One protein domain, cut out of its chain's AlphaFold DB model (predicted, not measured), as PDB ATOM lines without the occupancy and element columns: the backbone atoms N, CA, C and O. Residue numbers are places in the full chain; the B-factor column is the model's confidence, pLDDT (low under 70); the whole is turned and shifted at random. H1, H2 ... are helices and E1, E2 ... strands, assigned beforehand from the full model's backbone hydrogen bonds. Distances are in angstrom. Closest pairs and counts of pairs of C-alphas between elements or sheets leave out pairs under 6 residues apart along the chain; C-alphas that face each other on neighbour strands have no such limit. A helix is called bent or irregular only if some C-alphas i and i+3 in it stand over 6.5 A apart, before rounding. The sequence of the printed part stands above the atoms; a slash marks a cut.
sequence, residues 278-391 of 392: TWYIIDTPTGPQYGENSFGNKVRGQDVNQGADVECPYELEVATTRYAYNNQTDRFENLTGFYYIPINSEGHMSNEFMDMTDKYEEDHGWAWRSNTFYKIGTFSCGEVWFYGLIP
ATOM      1  N   THR A 278     -17.557 -30.853  26.116       51.44
ATOM      2  CA  THR A 278     -16.574 -30.579  25.060       51.44
ATOM      3  C   THR A 278     -17.194 -29.928  23.829       51.44
ATOM      4  O   THR A 278     -16.499 -29.579  22.873       51.44
ATOM      5  N   TRP A 279     -18.517 -29.804  23.803       59.09
ATOM      6  CA  TRP A 279     -19.192 -29.160  22.695       59.09
ATOM      7  C   TRP A 279     -18.936 -27.658  22.782       59.09
ATOM      8  O   TRP A 279     -19.011 -27.067  23.860       59.09
ATOM      9  N   TYR A 280     -18.579 -27.042  21.655       68.38
ATOM     10  CA  TYR A 280     -18.454 -25.592  21.605       68.38
ATOM     11  C   TYR A 280     -19.847 -25.017  21.847       68.38
ATOM     12  O   TYR A 280     -20.778 -25.382  21.137       68.38
ATOM     13  N   ILE A 281     -20.015 -24.192  22.875       76.06
ATOM     14  CA  ILE A 281     -21.284 -23.521  23.163       76.06
ATOM     15  C   ILE A 281     -21.132 -22.075  22.727       76.06
ATOM     16  O   ILE A 281     -20.140 -21.421  23.049       76.06
ATOM     17  N   ILE A 282     -22.117 -21.597  21.983       75.44
ATOM     18  CA  ILE A 282     -22.211 -20.211  21.555       75.44
ATOM     19  C   ILE A 282     -23.325 -19.572  22.367       75.44
ATOM     20  O   ILE A 282     -24.480 -19.985  22.268       75.44
ATOM     21  N   ASP A 283     -22.985 -18.561  23.157       76.69
ATOM     22  CA  ASP A 283     -23.980 -17.756  23.853       76.69
ATOM     23  C   ASP A 283     -24.629 -16.787  22.865       76.69
ATOM     24  O   ASP A 283     -23.956 -15.966  22.237       76.69
ATOM     25  N   THR A 284     -25.948 -16.885  22.718       76.12
ATOM     26  CA  THR A 284     -26.730 -16.014  21.834       76.12
ATOM     27  C   THR A 284     -27.827 -15.301  22.622       76.12
ATOM     28  O   THR A 284     -28.170 -15.746  23.721       76.12
ATOM     29  N   PRO A 285     -28.420 -14.216  22.092       69.44
ATOM     30  CA  PRO A 285     -29.543 -13.548  22.751       69.44
ATOM     31  C   PRO A 285     -30.739 -14.473  23.028       69.44
ATOM     32  O   PRO A 285     -31.456 -14.258  23.999       69.44
ATOM     33  N   THR A 286     -30.927 -15.521  22.219       69.38
ATOM     34  CA  THR A 286     -31.977 -16.541  22.398       69.38
ATOM     35  C   THR A 286     -31.548 -17.696  23.313       69.38
ATOM     36  O   THR A 286     -32.295 -18.652  23.485       69.38
ATOM     37  N   GLY A 287     -30.356 -17.618  23.916       76.25
ATOM     38  CA  GLY A 287     -29.791 -18.637  24.799       76.25
ATOM     39  C   GLY A 287     -28.569 -19.359  24.217       76.25
ATOM     40  O   GLY A 287     -28.148 -19.086  23.088       76.25
ATOM     41  N   PRO A 288     -27.949 -20.261  24.995       80.94
ATOM     42  CA  PRO A 288     -26.802 -21.039  24.544       80.94
ATOM     43  C   PRO A 288     -27.203 -22.030  23.444       80.94
ATOM     44  O   PRO A 288     -28.164 -22.789  23.598       80.94
ATOM     45  N   GLN A 289     -26.428 -22.057  22.360       85.38
ATOM     46  CA  GLN A 289     -26.585 -22.968  21.223       85.38
ATOM     47  C   GLN A 289     -25.344 -23.852  21.055       85.38
ATOM     48  O   GLN A 289     -24.225 -23.440  21.368       85.38
ATOM     49  N   TYR A 290     -25.519 -25.059  20.515       80.94
ATOM     50  CA  TYR A 290     -24.395 -25.915  20.139       80.94
ATOM     51  C   TYR A 290     -23.696 -25.364  18.890       80.94
ATOM     52  O   TYR A 290     -24.273 -25.266  17.807       80.94
ATOM     53  N   GLY A 291     -22.425 -25.019  19.037       72.00
ATOM     54  CA  GLY A 291     -21.513 -24.666  17.962       72.00
ATOM     55  C   GLY A 291     -20.826 -25.878  17.327       72.00
ATOM     56  O   GLY A 291     -21.128 -27.036  17.621       72.00
ATOM     57  N   GLU A 292     -19.896 -25.612  16.412       64.75
ATOM     58  CA  GLU A 292     -19.147 -26.665  15.729       64.75
ATOM     59  C   GLU A 292     -18.158 -27.356  16.679       64.75
ATOM     60  O   GLU A 292     -17.335 -26.713  17.327       64.75
ATOM     61  N   ASN A 293     -18.213 -28.688  16.743       55.56
ATOM     62  CA  ASN A 293     -17.119 -29.490  17.285       55.56
ATOM     63  C   ASN A 293     -16.302 -30.087  16.126       55.56
ATOM     64  O   ASN A 293     -16.766 -30.141  14.988       55.56
ATOM     65  N   SER A 294     -15.093 -30.584  16.403       47.69
ATOM     66  CA  SER A 294     -14.165 -31.113  15.383       47.69
ATOM     67  C   SER A 294     -14.651 -32.361  14.618       47.69
ATOM     68  O   SER A 294     -13.866 -32.983  13.906       47.69
ATOM     69  N   PHE A 295     -15.923 -32.741  14.764       51.91
ATOM     70  CA  PHE A 295     -16.548 -33.917  14.165       51.91
ATOM     71  C   PHE A 295     -17.749 -33.579  13.260       51.91
ATOM     72  O   PHE A 295     -18.346 -34.499  12.709       51.91
ATOM     73  N   GLY A 296     -18.084 -32.293  13.058       55.59
ATOM     74  CA  GLY A 296     -19.065 -31.865  12.045       55.59
ATOM     75  C   GLY A 296     -20.496 -32.370  12.289       55.59
ATOM     76  O   GLY A 296     -21.181 -32.794  11.358       55.59
ATOM     77  N   ASN A 297     -20.940 -32.393  13.551       57.50
ATOM     78  CA  ASN A 297     -22.184 -33.055  13.963       57.50
ATOM     79  C   ASN A 297     -23.484 -32.297  13.604       57.50
ATOM     80  O   ASN A 297     -23.551 -31.071  13.614       57.50
ATOM     81  N   LYS A 298     -24.569 -33.075  13.420       59.16
ATOM     82  CA  LYS A 298     -25.952 -32.674  13.052       59.16
ATOM     83  C   LYS A 298     -26.728 -31.822  14.080       59.16
ATOM     84  O   LYS A 298     -27.925 -31.623  13.907       59.16
ATOM     85  N   VAL A 299     -26.091 -31.386  15.163       72.25
ATOM     86  CA  VAL A 299     -26.739 -30.622  16.252       72.25
ATOM     87  C   VAL A 299     -26.320 -29.152  16.276       72.25
ATOM     88  O   VAL A 299     -26.714 -28.414  17.170       72.25
ATOM     89  N   ARG A 300     -25.519 -28.717  15.299       79.06
ATOM     90  CA  ARG A 300     -25.084 -27.326  15.163       79.06
ATOM     91  C   ARG A 300     -26.295 -26.386  15.054       79.06
ATOM     92  O   ARG A 300     -27.196 -26.646  14.263       79.06
ATOM     93  N   GLY A 301     -26.308 -25.313  15.844       80.88
ATOM     94  CA  GLY A 301     -27.399 -24.330  15.888       80.88
ATOM     95  C   GLY A 301     -28.633 -24.764  16.689       80.88
ATOM     96  O   GLY A 301     -29.589 -23.993  16.782       80.88
ATOM     97  N   GLN A 302     -28.628 -25.967  17.280       88.12
ATOM     98  CA  GLN A 302     -29.655 -26.372  18.243       88.12
ATOM     99  C   GLN A 302     -29.428 -25.716  19.597       88.12
ATOM    100  O   GLN A 302     -28.286 -25.497  20.007       88.12
ATOM    101  N   ASP A 303     -30.512 -25.473  20.323       87.12
ATOM    102  CA  ASP A 303     -30.439 -24.940  21.675       87.12
ATOM    103  C   ASP A 303     -29.928 -25.992  22.653       87.12
ATOM    104  O   ASP A 303     -30.268 -27.180  22.586       87.12
ATOM    105  N   VAL A 304     -29.122 -25.540  23.610       83.94
ATOM    106  CA  VAL A 304     -28.657 -26.385  24.713       83.94
ATOM    107  C   VAL A 304     -29.813 -26.678  25.676       83.94
ATOM    108  O   VAL A 304     -29.968 -27.807  26.142       83.94
ATOM    109  N   ASN A 305     -30.656 -25.675  25.935       82.81
ATOM    110  CA  ASN A 305     -31.786 -25.759  26.859       82.81
ATOM    111  C   ASN A 305     -33.058 -26.208  26.131       82.81
ATOM    112  O   ASN A 305     -33.948 -25.407  25.864       82.81
ATOM    113  N   GLN A 306     -33.129 -27.497  25.812       85.12
ATOM    114  CA  GLN A 306     -34.267 -28.121  25.136       85.12
ATOM    115  C   GLN A 306     -34.742 -29.377  25.888       85.12
ATOM    116  O   GLN A 306     -33.996 -29.990  26.651       85.12
ATOM    117  N   GLY A 307     -35.989 -29.771  25.659       78.69
ATOM    118  CA  GLY A 307     -36.642 -30.952  26.216       78.69
ATOM    119  C   GLY A 307     -38.163 -30.825  26.128       78.69
ATOM    120  O   GLY A 307     -38.691 -29.721  26.130       78.69
ATOM    121  N   ALA A 308     -38.887 -31.947  26.098       76.06
ATOM    122  CA  ALA A 308     -40.357 -31.926  26.060       76.06
ATOM    123  C   ALA A 308     -40.987 -31.209  27.276       76.06
ATOM    124  O   ALA A 308     -42.103 -30.709  27.182       76.06
ATOM    125  N   ASP A 309     -40.252 -31.126  28.391       79.19
ATOM    126  CA  ASP A 309     -40.653 -30.418  29.613       79.19
ATOM    127  C   ASP A 309     -40.238 -28.930  29.628       79.19
ATOM    128  O   ASP A 309     -40.525 -28.218  30.589       79.19
ATOM    129  N   VAL A 310     -39.533 -28.452  28.597       79.94
ATOM    130  CA  VAL A 310     -39.120 -27.049  28.461       79.94
ATOM    131  C   VAL A 310     -40.211 -26.290  27.716       79.94
ATOM    132  O   VAL A 310     -40.594 -26.684  26.616       79.94
ATOM    133  N   GLU A 311     -40.708 -25.202  28.307       87.25
ATOM    134  CA  GLU A 311     -41.712 -24.335  27.684       87.25
ATOM    135  C   GLU A 311     -41.230 -23.829  26.319       87.25
ATOM    136  O   GLU A 311     -40.073 -23.439  26.177       87.25
ATOM    137  N   CYS A 312     -42.109 -23.869  25.316       85.19
ATOM    138  CA  CYS A 312     -41.819 -23.406  23.964       85.19
ATOM    139  C   CYS A 312     -41.503 -21.903  23.971       85.19
ATOM    140  O   CYS A 312     -42.412 -21.104  24.191       85.19
ATOM    141  N   PRO A 313     -40.249 -21.492  23.716       86.31
ATOM    142  CA  PRO A 313     -39.866 -20.088  23.815       86.31
ATOM    143  C   PRO A 313     -40.101 -19.327  22.501       86.31
ATOM    144  O   PRO A 313     -39.712 -18.166  22.386       86.31
ATOM    145  N   TYR A 314     -40.667 -19.995  21.493       89.25
ATOM    146  CA  TYR A 314     -40.723 -19.519  20.119       89.25
ATOM    147  C   TYR A 314     -42.143 -19.202  19.693       89.25
ATOM    148  O   TYR A 314     -43.031 -20.050  19.759       89.25
ATOM    149  N   GLU A 315     -42.313 -17.991  19.178       92.50
ATOM    150  CA  GLU A 315     -43.459 -17.634  18.360       92.50
ATOM    151  C   GLU A 315     -43.273 -18.273  16.978       92.50
ATOM    152  O   GLU A 315     -42.274 -18.032  16.293       92.50
ATOM    153  N   LEU A 316     -44.181 -19.181  16.624       91.81
ATOM    154  CA  LEU A 316     -44.114 -19.945  15.381       91.81
ATOM    155  C   LEU A 316     -44.706 -19.133  14.231       91.81
ATOM    156  O   LEU A 316     -45.618 -18.343  14.439       91.81
ATOM    157  N   GLU A 317     -44.203 -19.369  13.021       89.44
ATOM    158  CA  GLU A 317     -44.752 -18.828  11.769       89.44
ATOM    159  C   GLU A 317     -44.732 -17.290  11.667       89.44
ATOM    160  O   GLU A 317     -45.332 -16.702  10.774       89.44
ATOM    161  N   VAL A 318     -43.957 -16.630  12.532       90.62
ATOM    162  CA  VAL A 318     -43.722 -15.183  12.512       90.62
ATOM    163  C   VAL A 318     -42.275 -14.899  12.117       90.62
ATOM    164  O   VAL A 318     -41.339 -15.532  12.617       90.62
ATOM    165  N   ALA A 319     -42.088 -13.942  11.203       88.44
ATOM    166  CA  ALA A 319     -40.765 -13.528  10.752       88.44
ATOM    167  C   ALA A 319     -39.961 -12.963  11.929       88.44
ATOM    168  O   ALA A 319     -40.391 -12.041  12.621       88.44
ATOM    169  N   THR A 320     -38.768 -13.499  12.140       90.50
ATOM    170  CA  THR A 320     -37.904 -13.135  13.261       90.50
ATOM    171  C   THR A 320     -36.441 -13.132  12.843       90.50
ATOM    172  O   THR A 320     -36.075 -13.659  11.794       90.50
ATOM    173  N   THR A 321     -35.580 -12.537  13.665       90.38
ATOM    174  CA  THR A 321     -34.129 -12.580  13.475       90.38
ATOM    175  C   THR A 321     -33.505 -13.486  14.525       90.38
ATOM    176  O   THR A 321     -33.663 -13.262  15.725       90.38
ATOM    177  N   ARG A 322     -32.748 -14.490  14.079       88.12
ATOM    178  CA  ARG A 322     -32.014 -15.418  14.947       88.12
ATOM    179  C   ARG A 322     -30.533 -15.404  14.594       88.12
ATOM    180  O   ARG A 322     -30.177 -15.496  13.422       88.12
ATOM    181  N   TYR A 323     -29.666 -15.374  15.608       87.12
ATOM    182  CA  TYR A 323     -28.259 -15.719  15.409       87.12
ATOM    183  C   TYR A 323     -28.153 -17.234  15.222       87.12
ATOM    184  O   TYR A 323     -28.335 -18.001  16.170       87.12
ATOM    185  N   ALA A 324     -27.955 -17.659  13.981       86.38
ATOM    186  CA  ALA A 324     -28.194 -19.015  13.519       86.38
ATOM    187  C   ALA A 324     -27.051 -19.461  12.596       86.38
ATOM    188  O   ALA A 324     -26.368 -18.646  11.974       86.38
ATOM    189  N   TYR A 325     -26.822 -20.767  12.504       83.44
ATOM    190  CA  TYR A 325     -25.871 -21.303  11.542       83.44
ATOM    191  C   TYR A 325     -26.407 -21.195  10.116       83.44
ATOM    192  O   TYR A 325     -27.505 -21.674   9.832       83.44
ATOM    193  N   ASN A 326     -25.617 -20.616   9.216       85.38
ATOM    194  CA  ASN A 326     -25.901 -20.584   7.793       85.38
ATOM    195  C   ASN A 326     -25.112 -21.694   7.074       85.38
ATOM    196  O   ASN A 326     -23.891 -21.626   6.953       85.38
ATOM    197  N   ASN A 327     -25.821 -22.695   6.538       76.94
ATOM    198  CA  ASN A 327     -25.209 -23.812   5.800       76.94
ATOM    199  C   ASN A 327     -24.553 -23.416   4.463       76.94
ATOM    200  O   ASN A 327     -23.808 -24.213   3.902       76.94
ATOM    201  N   GLN A 328     -24.846 -22.234   3.920       79.94
ATOM    202  CA  GLN A 328     -24.271 -21.765   2.656       79.94
ATOM    203  C   GLN A 328     -22.958 -21.022   2.861       79.94
ATOM    204  O   GLN A 328     -22.025 -21.195   2.081       79.94
ATOM    205  N   THR A 329     -22.890 -20.195   3.903       81.50
ATOM    206  CA  THR A 329     -21.688 -19.423   4.249       81.50
ATOM    207  C   THR A 329     -20.803 -20.137   5.273       81.50
ATOM    208  O   THR A 329     -19.707 -19.657   5.553       81.50
ATOM    209  N   ASP A 330     -21.266 -21.275   5.800       79.94
ATOM    210  CA  ASP A 330     -20.573 -22.147   6.752       79.94
ATOM    211  C   ASP A 330     -20.156 -21.422   8.046       79.94
ATOM    212  O   ASP A 330     -19.093 -21.664   8.612       79.94
ATOM    213  N   ARG A 331     -20.991 -20.485   8.518       81.94
ATOM    214  CA  ARG A 331     -20.737 -19.706   9.739       81.94
ATOM    215  C   ARG A 331     -22.022 -19.326  10.467       81.94
ATOM    216  O   ARG A 331     -23.110 -19.369   9.900       81.94
ATOM    217  N   PHE A 332     -21.890 -18.931  11.732       83.31
ATOM    218  CA  PHE A 332     -22.991 -18.330  12.487       83.31
ATOM    219  C   PHE A 332     -23.158 -16.854  12.121       83.31
ATOM    220  O   PHE A 332     -22.193 -16.086  12.120       83.31
ATOM    221  N   GLU A 333     -24.389 -16.451  11.836       86.31
ATOM    222  CA  GLU A 333     -24.749 -15.069  11.529       86.31
ATOM    223  C   GLU A 333     -26.214 -14.782  11.876       86.31
ATOM    224  O   GLU A 333     -26.985 -15.690  12.178       86.31
ATOM    225  N   ASN A 334     -26.602 -13.505  11.876       87.38
ATOM    226  CA  ASN A 334     -28.004 -13.136  12.049       87.38
ATOM    227  C   ASN A 334     -28.761 -13.438  10.758       87.38
ATOM    228  O   ASN A 334     -28.491 -12.823   9.729       87.38
ATOM    229  N   LEU A 335     -29.708 -14.367  10.836       88.75
ATOM    230  CA  LEU A 335     -30.603 -14.722   9.745       88.75
ATOM    231  C   LEU A 335     -32.016 -14.259  10.080       88.75
ATOM    232  O   LEU A 335     -32.503 -14.487  11.192       88.75
ATOM    233  N   THR A 336     -32.677 -13.649   9.103       90.75
ATOM    234  CA  THR A 336     -34.135 -13.518   9.125       90.75
ATOM    235  C   THR A 336     -34.733 -14.878   8.795       90.75
ATOM    236  O   THR A 336     -34.218 -15.585   7.935       90.75
ATOM    237  N   GLY A 337     -35.789 -15.283   9.481       92.12
ATOM    238  CA  GLY A 337     -36.404 -16.580   9.249       92.12
ATOM    239  C   GLY A 337     -37.627 -16.812  10.112       92.12
ATOM    240  O   GLY A 337     -38.160 -15.883  10.711       92.12
ATOM    241  N   PHE A 338     -38.049 -18.068  10.172       94.56
ATOM    242  CA  PHE A 338     -39.296 -18.479  10.803       94.56
ATOM    243  C   PHE A 338     -39.083 -19.742  11.627       94.56
ATOM    244  O   PHE A 338     -38.419 -20.684  11.183       94.56
ATOM    245  N   TYR A 339     -39.674 -19.780  12.818       94.81
ATOM    246  CA  TYR A 339     -39.794 -21.010  13.591       94.81
ATOM    247  C   TYR A 339     -41.031 -21.784  13.146       94.81
ATOM    248  O   TYR A 339     -42.080 -21.187  12.935       94.81
ATOM    249  N   TYR A 340     -40.931 -23.104  13.013       95.06
ATOM    250  CA  TYR A 340     -42.061 -23.936  12.599       95.06
ATOM    251  C   TYR A 340     -42.000 -25.336  13.196       95.06
ATOM    252  O   TYR A 340     -40.936 -25.822  13.592       95.06
ATOM    253  N   ILE A 341     -43.158 -25.995  13.242       93.06
ATOM    254  CA  ILE A 341     -43.265 -27.417  13.572       93.06
ATOM    255  C   ILE A 341     -43.386 -28.182  12.249       93.06
ATOM    256  O   ILE A 341     -44.313 -27.926  11.479       93.06
ATOM    257  N   PRO A 342     -42.471 -29.114  11.938       90.62
ATOM    258  CA  PRO A 342     -42.513 -29.839  10.683       90.62
ATOM    259  C   PRO A 342     -43.599 -30.920  10.695       90.62
ATOM    260  O   PRO A 342     -43.959 -31.473  11.736       90.62
ATOM    261  N   ILE A 343     -44.047 -31.322   9.507       88.38
ATOM    262  CA  ILE A 343     -45.018 -32.418   9.346       88.38
ATOM    263  C   ILE A 343     -44.399 -33.804   9.594       88.38
ATOM    264  O   ILE A 343     -45.110 -34.808   9.685       88.38
ATOM    265  N   ASN A 344     -43.068 -33.890   9.669       85.94
ATOM    266  CA  ASN A 344     -42.328 -35.114   9.954       85.94
ATOM    267  C   ASN A 344     -40.970 -34.819  10.619       85.94
ATOM    268  O   ASN A 344     -40.491 -33.688  10.647       85.94
ATOM    269  N   SER A 345     -40.301 -35.868  11.102       81.81
ATOM    270  CA  SER A 345     -38.999 -35.767  11.780       81.81
ATOM    271  C   SER A 345     -37.832 -35.358  10.868       81.81
ATOM    272  O   SER A 345     -36.708 -35.194  11.336       81.81
ATOM    273  N   GLU A 346     -38.061 -35.261   9.559       85.62
ATOM    274  CA  GLU A 346     -37.066 -34.809   8.582       85.62
ATOM    275  C   GLU A 346     -37.120 -33.291   8.356       85.62
ATOM    276  O   GLU A 346     -36.299 -32.766   7.607       85.62
ATOM    277  N   GLY A 347     -38.055 -32.584   9.001       86.19
ATOM    278  CA  GLY A 347     -38.153 -31.131   8.903       86.19
ATOM    279  C   GLY A 347     -38.990 -30.631   7.734       86.19
ATOM    280  O   GLY A 347     -38.895 -29.452   7.393       86.19
ATOM    281  N   HIS A 348     -39.787 -31.498   7.098       87.88
ATOM    282  CA  HIS A 348     -40.623 -31.077   5.972       87.88
ATOM    283  C   HIS A 348     -41.660 -30.067   6.451       87.88
ATOM    284  O   HIS A 348     -42.283 -30.243   7.499       87.88
ATOM    285  N   MET A 349     -41.825 -29.008   5.671       90.50
ATOM    286  CA  MET A 349     -42.797 -27.956   5.933       90.50
ATOM    287  C   MET A 349     -44.187 -28.402   5.473       90.50
ATOM    288  O   MET A 349     -44.313 -29.250   4.584       90.50
ATOM    289  N   SER A 350     -45.228 -27.842   6.085       88.56
ATOM    290  CA  SER A 350     -46.583 -27.938   5.544       88.56
ATOM    291  C   SER A 350     -46.694 -27.114   4.256       88.56
ATOM    292  O   SER A 350     -45.860 -26.245   3.993       88.56
ATOM    293  N   ASN A 351     -47.720 -27.381   3.445       89.88
ATOM    294  CA  ASN A 351     -47.957 -26.578   2.243       89.88
ATOM    295  C   ASN A 351     -48.299 -25.132   2.626       89.88
ATOM    296  O   ASN A 351     -47.820 -24.203   1.993       89.88
ATOM    297  N   GLU A 352     -49.063 -24.952   3.704       89.31
ATOM    298  CA  GLU A 352     -49.455 -23.648   4.236       89.31
ATOM    299  C   GLU A 352     -48.236 -22.821   4.662       89.31
ATOM    300  O   GLU A 352     -48.155 -21.631   4.358       89.31
ATOM    301  N   PHE A 353     -47.261 -23.455   5.322       88.81
ATOM    302  CA  PHE A 353     -46.023 -22.789   5.711       88.81
ATOM    303  C   PHE A 353     -45.186 -22.400   4.491       88.81
ATOM    304  O   PHE A 353     -44.681 -21.282   4.444       88.81
ATOM    305  N   MET A 354     -45.076 -23.283   3.490       89.19
ATOM    306  CA  MET A 354     -44.363 -22.954   2.250       89.19
ATOM    307  C   MET A 354     -45.010 -21.773   1.519       89.19
ATOM    308  O   MET A 354     -44.308 -20.832   1.159       89.19
ATOM    309  N   ASP A 355     -46.338 -21.775   1.361       90.38
ATOM    310  CA  ASP A 355     -47.069 -20.692   0.690       90.38
ATOM    311  C   ASP A 355     -46.878 -19.344   1.417       90.38
ATOM    312  O   ASP A 355     -46.714 -18.296   0.785       90.38
ATOM    313  N   MET A 356     -46.861 -19.361   2.754       92.00
ATOM    314  CA  MET A 356     -46.600 -18.182   3.582       92.00
ATOM    315  C   MET A 356     -45.173 -17.655   3.401       92.00
ATOM    316  O   MET A 356     -44.987 -16.451   3.200       92.00
ATOM    317  N   THR A 357     -44.167 -18.531   3.462       88.88
ATOM    318  CA  THR A 357     -42.768 -18.123   3.289       88.88
ATOM    319  C   THR A 357     -42.501 -17.632   1.871       88.88
ATOM    320  O   THR A 357     -41.833 -16.613   1.711       88.88
ATOM    321  N   ASP A 358     -43.092 -18.272   0.857       87.12
ATOM    322  CA  ASP A 358     -42.990 -17.849  -0.544       87.12
ATOM    323  C   ASP A 358     -43.572 -16.441  -0.725       87.12
ATOM    324  O   ASP A 358     -42.944 -15.571  -1.330       87.12
ATOM    325  N   LYS A 359     -44.743 -16.173  -0.133       88.06
ATOM    326  CA  LYS A 359     -45.351 -14.839  -0.154       88.06
ATOM    327  C   LYS A 359     -44.477 -13.795   0.543       88.06
ATOM    328  O   LYS A 359     -44.311 -12.694   0.021       88.06
ATOM    329  N   TYR A 360     -43.899 -14.130   1.697       86.75
ATOM    330  CA  TYR A 360     -42.997 -13.228   2.412       86.75
ATOM    331  C   TYR A 360     -41.751 -12.893   1.580       86.75
ATOM    332  O   TYR A 360     -41.356 -11.726   1.503       86.75
ATOM    333  N   GLU A 361     -41.150 -13.896   0.931       83.31
ATOM    334  CA  GLU A 361     -40.016 -13.715   0.022       83.31
ATOM    335  C   GLU A 361     -40.395 -12.854  -1.197       83.31
ATOM    336  O   GLU A 361     -39.622 -11.987  -1.597       83.31
ATOM    337  N   GLU A 362     -41.584 -13.031  -1.779       85.12
ATOM    338  CA  GLU A 362     -42.059 -12.186  -2.881       85.12
ATOM    339  C   GLU A 362     -42.238 -10.720  -2.456       85.12
ATOM    340  O   GLU A 362     -41.764  -9.818  -3.160       85.12
ATOM    341  N   ASP A 363     -42.865 -10.485  -1.301       84.56
ATOM    342  CA  ASP A 363     -43.166  -9.149  -0.772       84.56
ATOM    343  C   ASP A 363     -41.883  -8.371  -0.406       84.56
ATOM    344  O   ASP A 363     -41.808  -7.155  -0.597       84.56
ATOM    345  N   HIS A 364     -40.827  -9.066   0.033       80.06
ATOM    346  CA  HIS A 364     -39.519  -8.472   0.357       80.06
ATOM    347  C   HIS A 364     -38.538  -8.482  -0.827       80.06
ATOM    348  O   HIS A 364     -37.356  -8.153  -0.681       80.06
ATOM    349  N   GLY A 365     -39.041  -8.829  -2.015       72.12
ATOM    350  CA  GLY A 365     -38.247  -9.079  -3.204       72.12
ATOM    351  C   GLY A 365     -37.464 -10.388  -3.099       72.12
ATOM    352  O   GLY A 365     -37.097 -10.854  -2.025       72.12
ATOM    353  N   TRP A 366     -37.109 -10.956  -4.253       67.25
ATOM    354  CA  TRP A 366     -36.413 -12.248  -4.372       67.25
ATOM    355  C   TRP A 366     -34.939 -12.186  -3.917       67.25
ATOM    356  O   TRP A 366     -34.091 -12.923  -4.423       67.25
ATOM    357  N   ALA A 367     -34.629 -11.276  -2.995       66.81
ATOM    358  CA  ALA A 367     -33.346 -11.106  -2.354       66.81
ATOM    359  C   ALA A 367     -32.954 -12.326  -1.512       66.81
ATOM    360  O   ALA A 367     -31.786 -12.426  -1.195       66.81
ATOM    361  N   TRP A 368     -33.861 -13.257  -1.187       68.25
ATOM    362  CA  TRP A 368     -33.595 -14.339  -0.224       68.25
ATOM    363  C   TRP A 368     -33.670 -15.767  -0.786       68.25
ATOM    364  O   TRP A 368     -33.818 -16.712  -0.024       68.25
ATOM    365  N   ARG A 369     -33.558 -15.944  -2.113       64.50
ATOM    366  CA  ARG A 369     -33.782 -17.216  -2.853       64.50
ATOM    367  C   ARG A 369     -32.979 -18.444  -2.392       64.50
ATOM    368  O   ARG A 369     -33.127 -19.520  -2.977       64.50
ATOM    369  N   SER A 370     -32.084 -18.288  -1.431       66.44
ATOM    370  CA  SER A 370     -31.328 -19.385  -0.859       66.44
ATOM    371  C   SER A 370     -31.742 -19.532   0.608       66.44
ATOM    372  O   SER A 370     -31.890 -18.545   1.315       66.44
ATOM    373  N   ASN A 371     -31.908 -20.760   1.094       80.25
ATOM    374  CA  ASN A 371     -32.405 -21.010   2.447       80.25
ATOM    375  C   ASN A 371     -31.542 -22.015   3.221       80.25
ATOM    376  O   ASN A 371     -30.694 -22.728   2.671       80.25
ATOM    377  N   THR A 372     -31.727 -22.024   4.538       85.75
ATOM    378  CA  THR A 372     -31.220 -23.057   5.440       85.75
ATOM    379  C   THR A 372     -32.344 -23.492   6.363       85.75
ATOM    380  O   THR A 372     -33.109 -22.657   6.834       85.75
ATOM    381  N   PHE A 373     -32.468 -24.791   6.623       87.88
ATOM    382  CA  PHE A 373     -33.425 -25.280   7.603       87.88
ATOM    383  C   PHE A 373     -32.861 -26.447   8.394       87.88
ATOM    384  O   PHE A 373     -32.207 -27.340   7.850       87.88
ATOM    385  N   TYR A 374     -33.079 -26.412   9.701       87.50
ATOM    386  CA  TYR A 374     -32.656 -27.462  10.616       87.50
ATOM    387  C   TYR A 374     -33.463 -27.405  11.907       87.50
ATOM    388  O   TYR A 374     -34.022 -26.375  12.288       87.50
ATOM    389  N   LYS A 375     -33.505 -28.550  12.588       90.56
ATOM    390  CA  LYS A 375     -34.067 -28.664  13.929       90.56
ATOM    391  C   LYS A 375     -33.300 -27.743  14.868       90.56
ATOM    392  O   LYS A 375     -32.076 -27.839  14.905       90.56
ATOM    393  N   ILE A 376     -34.011 -26.937  15.651       90.69
ATOM    394  CA  ILE A 376     -33.429 -26.131  16.736       90.69
ATOM    395  C   ILE A 376     -33.601 -26.795  18.099       90.69
ATOM    396  O   ILE A 376     -32.743 -26.656  18.964       90.69
ATOM    397  N   GLY A 377     -34.646 -27.601  18.269       89.75
ATOM    398  CA  GLY A 377     -34.771 -28.444  19.443       89.75
ATOM    399  C   GLY A 377     -36.136 -29.093  19.590       89.75
ATOM    400  O   GLY A 377     -37.000 -28.978  18.723       89.75
ATOM    401  N   THR A 378     -36.312 -29.827  20.681       89.56
ATOM    402  CA  THR A 378     -37.624 -30.322  21.116       89.56
ATOM    403  C   THR A 378     -38.063 -29.539  22.346       89.56
ATOM    404  O   THR A 378     -37.301 -29.454  23.301       89.56
ATOM    405  N   PHE A 379     -39.280 -29.007  22.332       90.38
ATOM    406  CA  PHE A 379     -39.883 -28.209  23.405       90.38
ATOM    407  C   PHE A 379     -41.284 -28.740  23.727       90.38
ATOM    408  O   PHE A 379     -41.749 -29.696  23.102       90.38
ATOM    409  N   SER A 380     -41.990 -28.102  24.660       88.38
ATOM    410  CA  SER A 380     -43.373 -28.447  25.009       88.38
ATOM    411  C   SER A 380     -44.344 -28.338  23.825       88.38
ATOM    412  O   SER A 380     -45.327 -29.073  23.774       88.38
ATOM    413  N   CYS A 381     -44.050 -27.475  22.846       82.62
ATOM    414  CA  CYS A 381     -44.809 -27.331  21.598       82.62
ATOM    415  C   CYS A 381     -44.466 -28.387  20.531       82.62
ATOM    416  O   CYS A 381     -45.131 -28.443  19.501       82.62
ATOM    417  N   GLY A 382     -43.458 -29.236  20.754       89.12
ATOM    418  CA  GLY A 382     -43.029 -30.271  19.813       89.12
ATOM    419  C   GLY A 382     -41.604 -30.081  19.296       89.12
ATOM    420  O   GLY A 382     -40.761 -29.445  19.929       89.12
ATOM    421  N   GLU A 383     -41.299 -30.701  18.154       92.31
ATOM    422  CA  GLU A 383     -40.018 -30.499  17.474       92.31
ATOM    423  C   GLU A 383     -40.055 -29.182  16.705       92.31
ATOM    424  O   GLU A 383     -40.801 -29.057  15.741       92.31
ATOM    425  N   VAL A 384     -39.237 -28.217  17.111       94.31
ATOM    426  CA  VAL A 384     -39.174 -26.913  16.451       94.31
ATOM    427  C   VAL A 384     -37.988 -26.891  15.497       94.31
ATOM    428  O   VAL A 384     -36.882 -27.348  15.817       94.31
ATOM    429  N   TRP A 385     -38.237 -26.366  14.305       94.25
ATOM    430  CA  TRP A 385     -37.272 -26.141  13.240       94.25
ATOM    431  C   TRP A 385     -37.201 -24.652  12.920       94.25
ATOM    432  O   TRP A 385     -38.146 -23.906  13.168       94.25
ATOM    433  N   PHE A 386     -36.063 -24.218  12.391       93.50
ATOM    434  CA  PHE A 386     -35.875 -22.854  11.915       93.50
ATOM    435  C   PHE A 386     -35.671 -22.871  10.406       93.50
ATOM    436  O   PHE A 386     -34.801 -23.597   9.929       93.50
ATOM    437  N   TYR A 387     -36.464 -22.093   9.673       92.75
ATOM    438  CA  TYR A 387     -36.296 -21.813   8.248       92.75
ATOM    439  C   TYR A 387     -35.663 -20.428   8.098       92.75
ATOM    440  O   TYR A 387     -36.327 -19.413   8.285       92.75
ATOM    441  N   GLY A 388     -34.359 -20.392   7.831       91.88
ATOM    442  CA  GLY A 388     -33.575 -19.174   7.653       91.88
ATOM    443  C   GLY A 388     -33.505 -18.748   6.190       91.88
ATOM    444  O   GLY A 388     -33.085 -19.524   5.328       91.88
ATOM    445  N   LEU A 389     -33.861 -17.492   5.946       89.75
ATOM    446  CA  LEU A 389     -33.751 -16.789   4.677       89.75
ATOM    447  C   LEU A 389     -32.338 -16.225   4.514       89.75
ATOM    448  O   LEU A 389     -31.832 -15.533   5.402       89.75
ATOM    449  N   ILE A 390     -31.687 -16.517   3.386       83.69
ATOM    450  CA  ILE A 390     -30.300 -16.106   3.142       83.69
ATOM    451  C   ILE A 390     -30.269 -15.091   2.001       83.69
ATOM    452  O   ILE A 390     -30.723 -15.413   0.899       83.69
ATOM    453  N   PRO A 391     -29.739 -13.876   2.250       70.69
ATOM    454  CA  PRO A 391     -29.676 -12.839   1.236       70.69
ATOM    455  C   PRO A 391     -28.760 -13.267   0.090       70.69
ATOM    456  O   PRO A 391     -27.756 -13.948   0.308       70.69
TER     457      PRO A 391
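This is residues 278 to 391 of the 392 residues of an uncharacterized protein of Eubacterium sp (UniProt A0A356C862). A four-stranded antiparallel sheet, strongly twisted and curled, rolls partway towards a small barrel, as the bent hairpin E3 and E4 folds over so that the end of E3 comes near E5. Helix H1 lies at one end of the longest axis and grazes this sheet, while the small hairpin E1 and E2 lies towards the other end, and a long loop, residues 291 to 318, leads from that hairpin to E3. The 114 printed residues hold six named strands and one named helix, in the order E1 E2 E3 E4 H1 E5 E6; the large sheet's order is E3, E4, E6, E5, and the class is mixed, helices and strands. The whole is compact, with a radius of gyration of the C-alphas of 13.8 A and spans of 42 by 31 by 25 A.

E1, residues 281 to 284, begins at C-alpha 281 at (-21.284, -23.521, 23.163), and E2 is residues 287 to 290. E3, residues 319 to 326, spans 16.7 A and bends by 82 degrees at residue 323. E4, residues 331 to 340, spans 21.9 A and bends by 81 degrees at residue 334. H1, residues 351 to 363, spans 18.3 A from C-alpha 351 at (-47.957, -26.578, 2.243). E5, residues 370 to 379, spans 27.2 A. E6, residues 382 to 390, spans 25.3 A and ends at C-alpha 390 at (-30.300, -16.106, 3.142).

In the large sheet E3 and E5 are the edge strands. The hairpin E3 and E4 has N 322 and O 335 within hydrogen-bond range at 2.9 A; E4 and E6 have N 338 and O 387 at 2.9 A; the hairpin E5 and E6 has N 388 and O 372 at 2.8 A. The closest C-alphas of edge strands E3 and E5, those of Asn 326 and Thr 372, are 6.3 A apart. E4, H1 and E5 make a split strand-helix-strand unit, two strands running the same way with E6 between them in the sheet, and its crossover is right-handed. H1 is on the sheet but only grazes it, with its residues 353 to 361; every O i to N i+4 pair in H1 is within hydrogen-bond range. The hairpin E1 and E2 is antiparallel, with N 289 and O 282 at 2.8 A. The closest C-alphas of E1 and E3, those of Thr 284 and Tyr 323, are 6.6 A apart, and E2 and E3 are near each other. E1 and E2 are apart from H1.

The two C-alphas farthest apart, those of Thr 278 and Asp 363, are 42.8 A apart. The printed part has no cut. The link from E2 to E3, 28 residues, is long. The mean pLDDT of the printed part is 82.2; residues 278 to 280, 285 to 286, 292 to 298 and 366 to 370 are under 70.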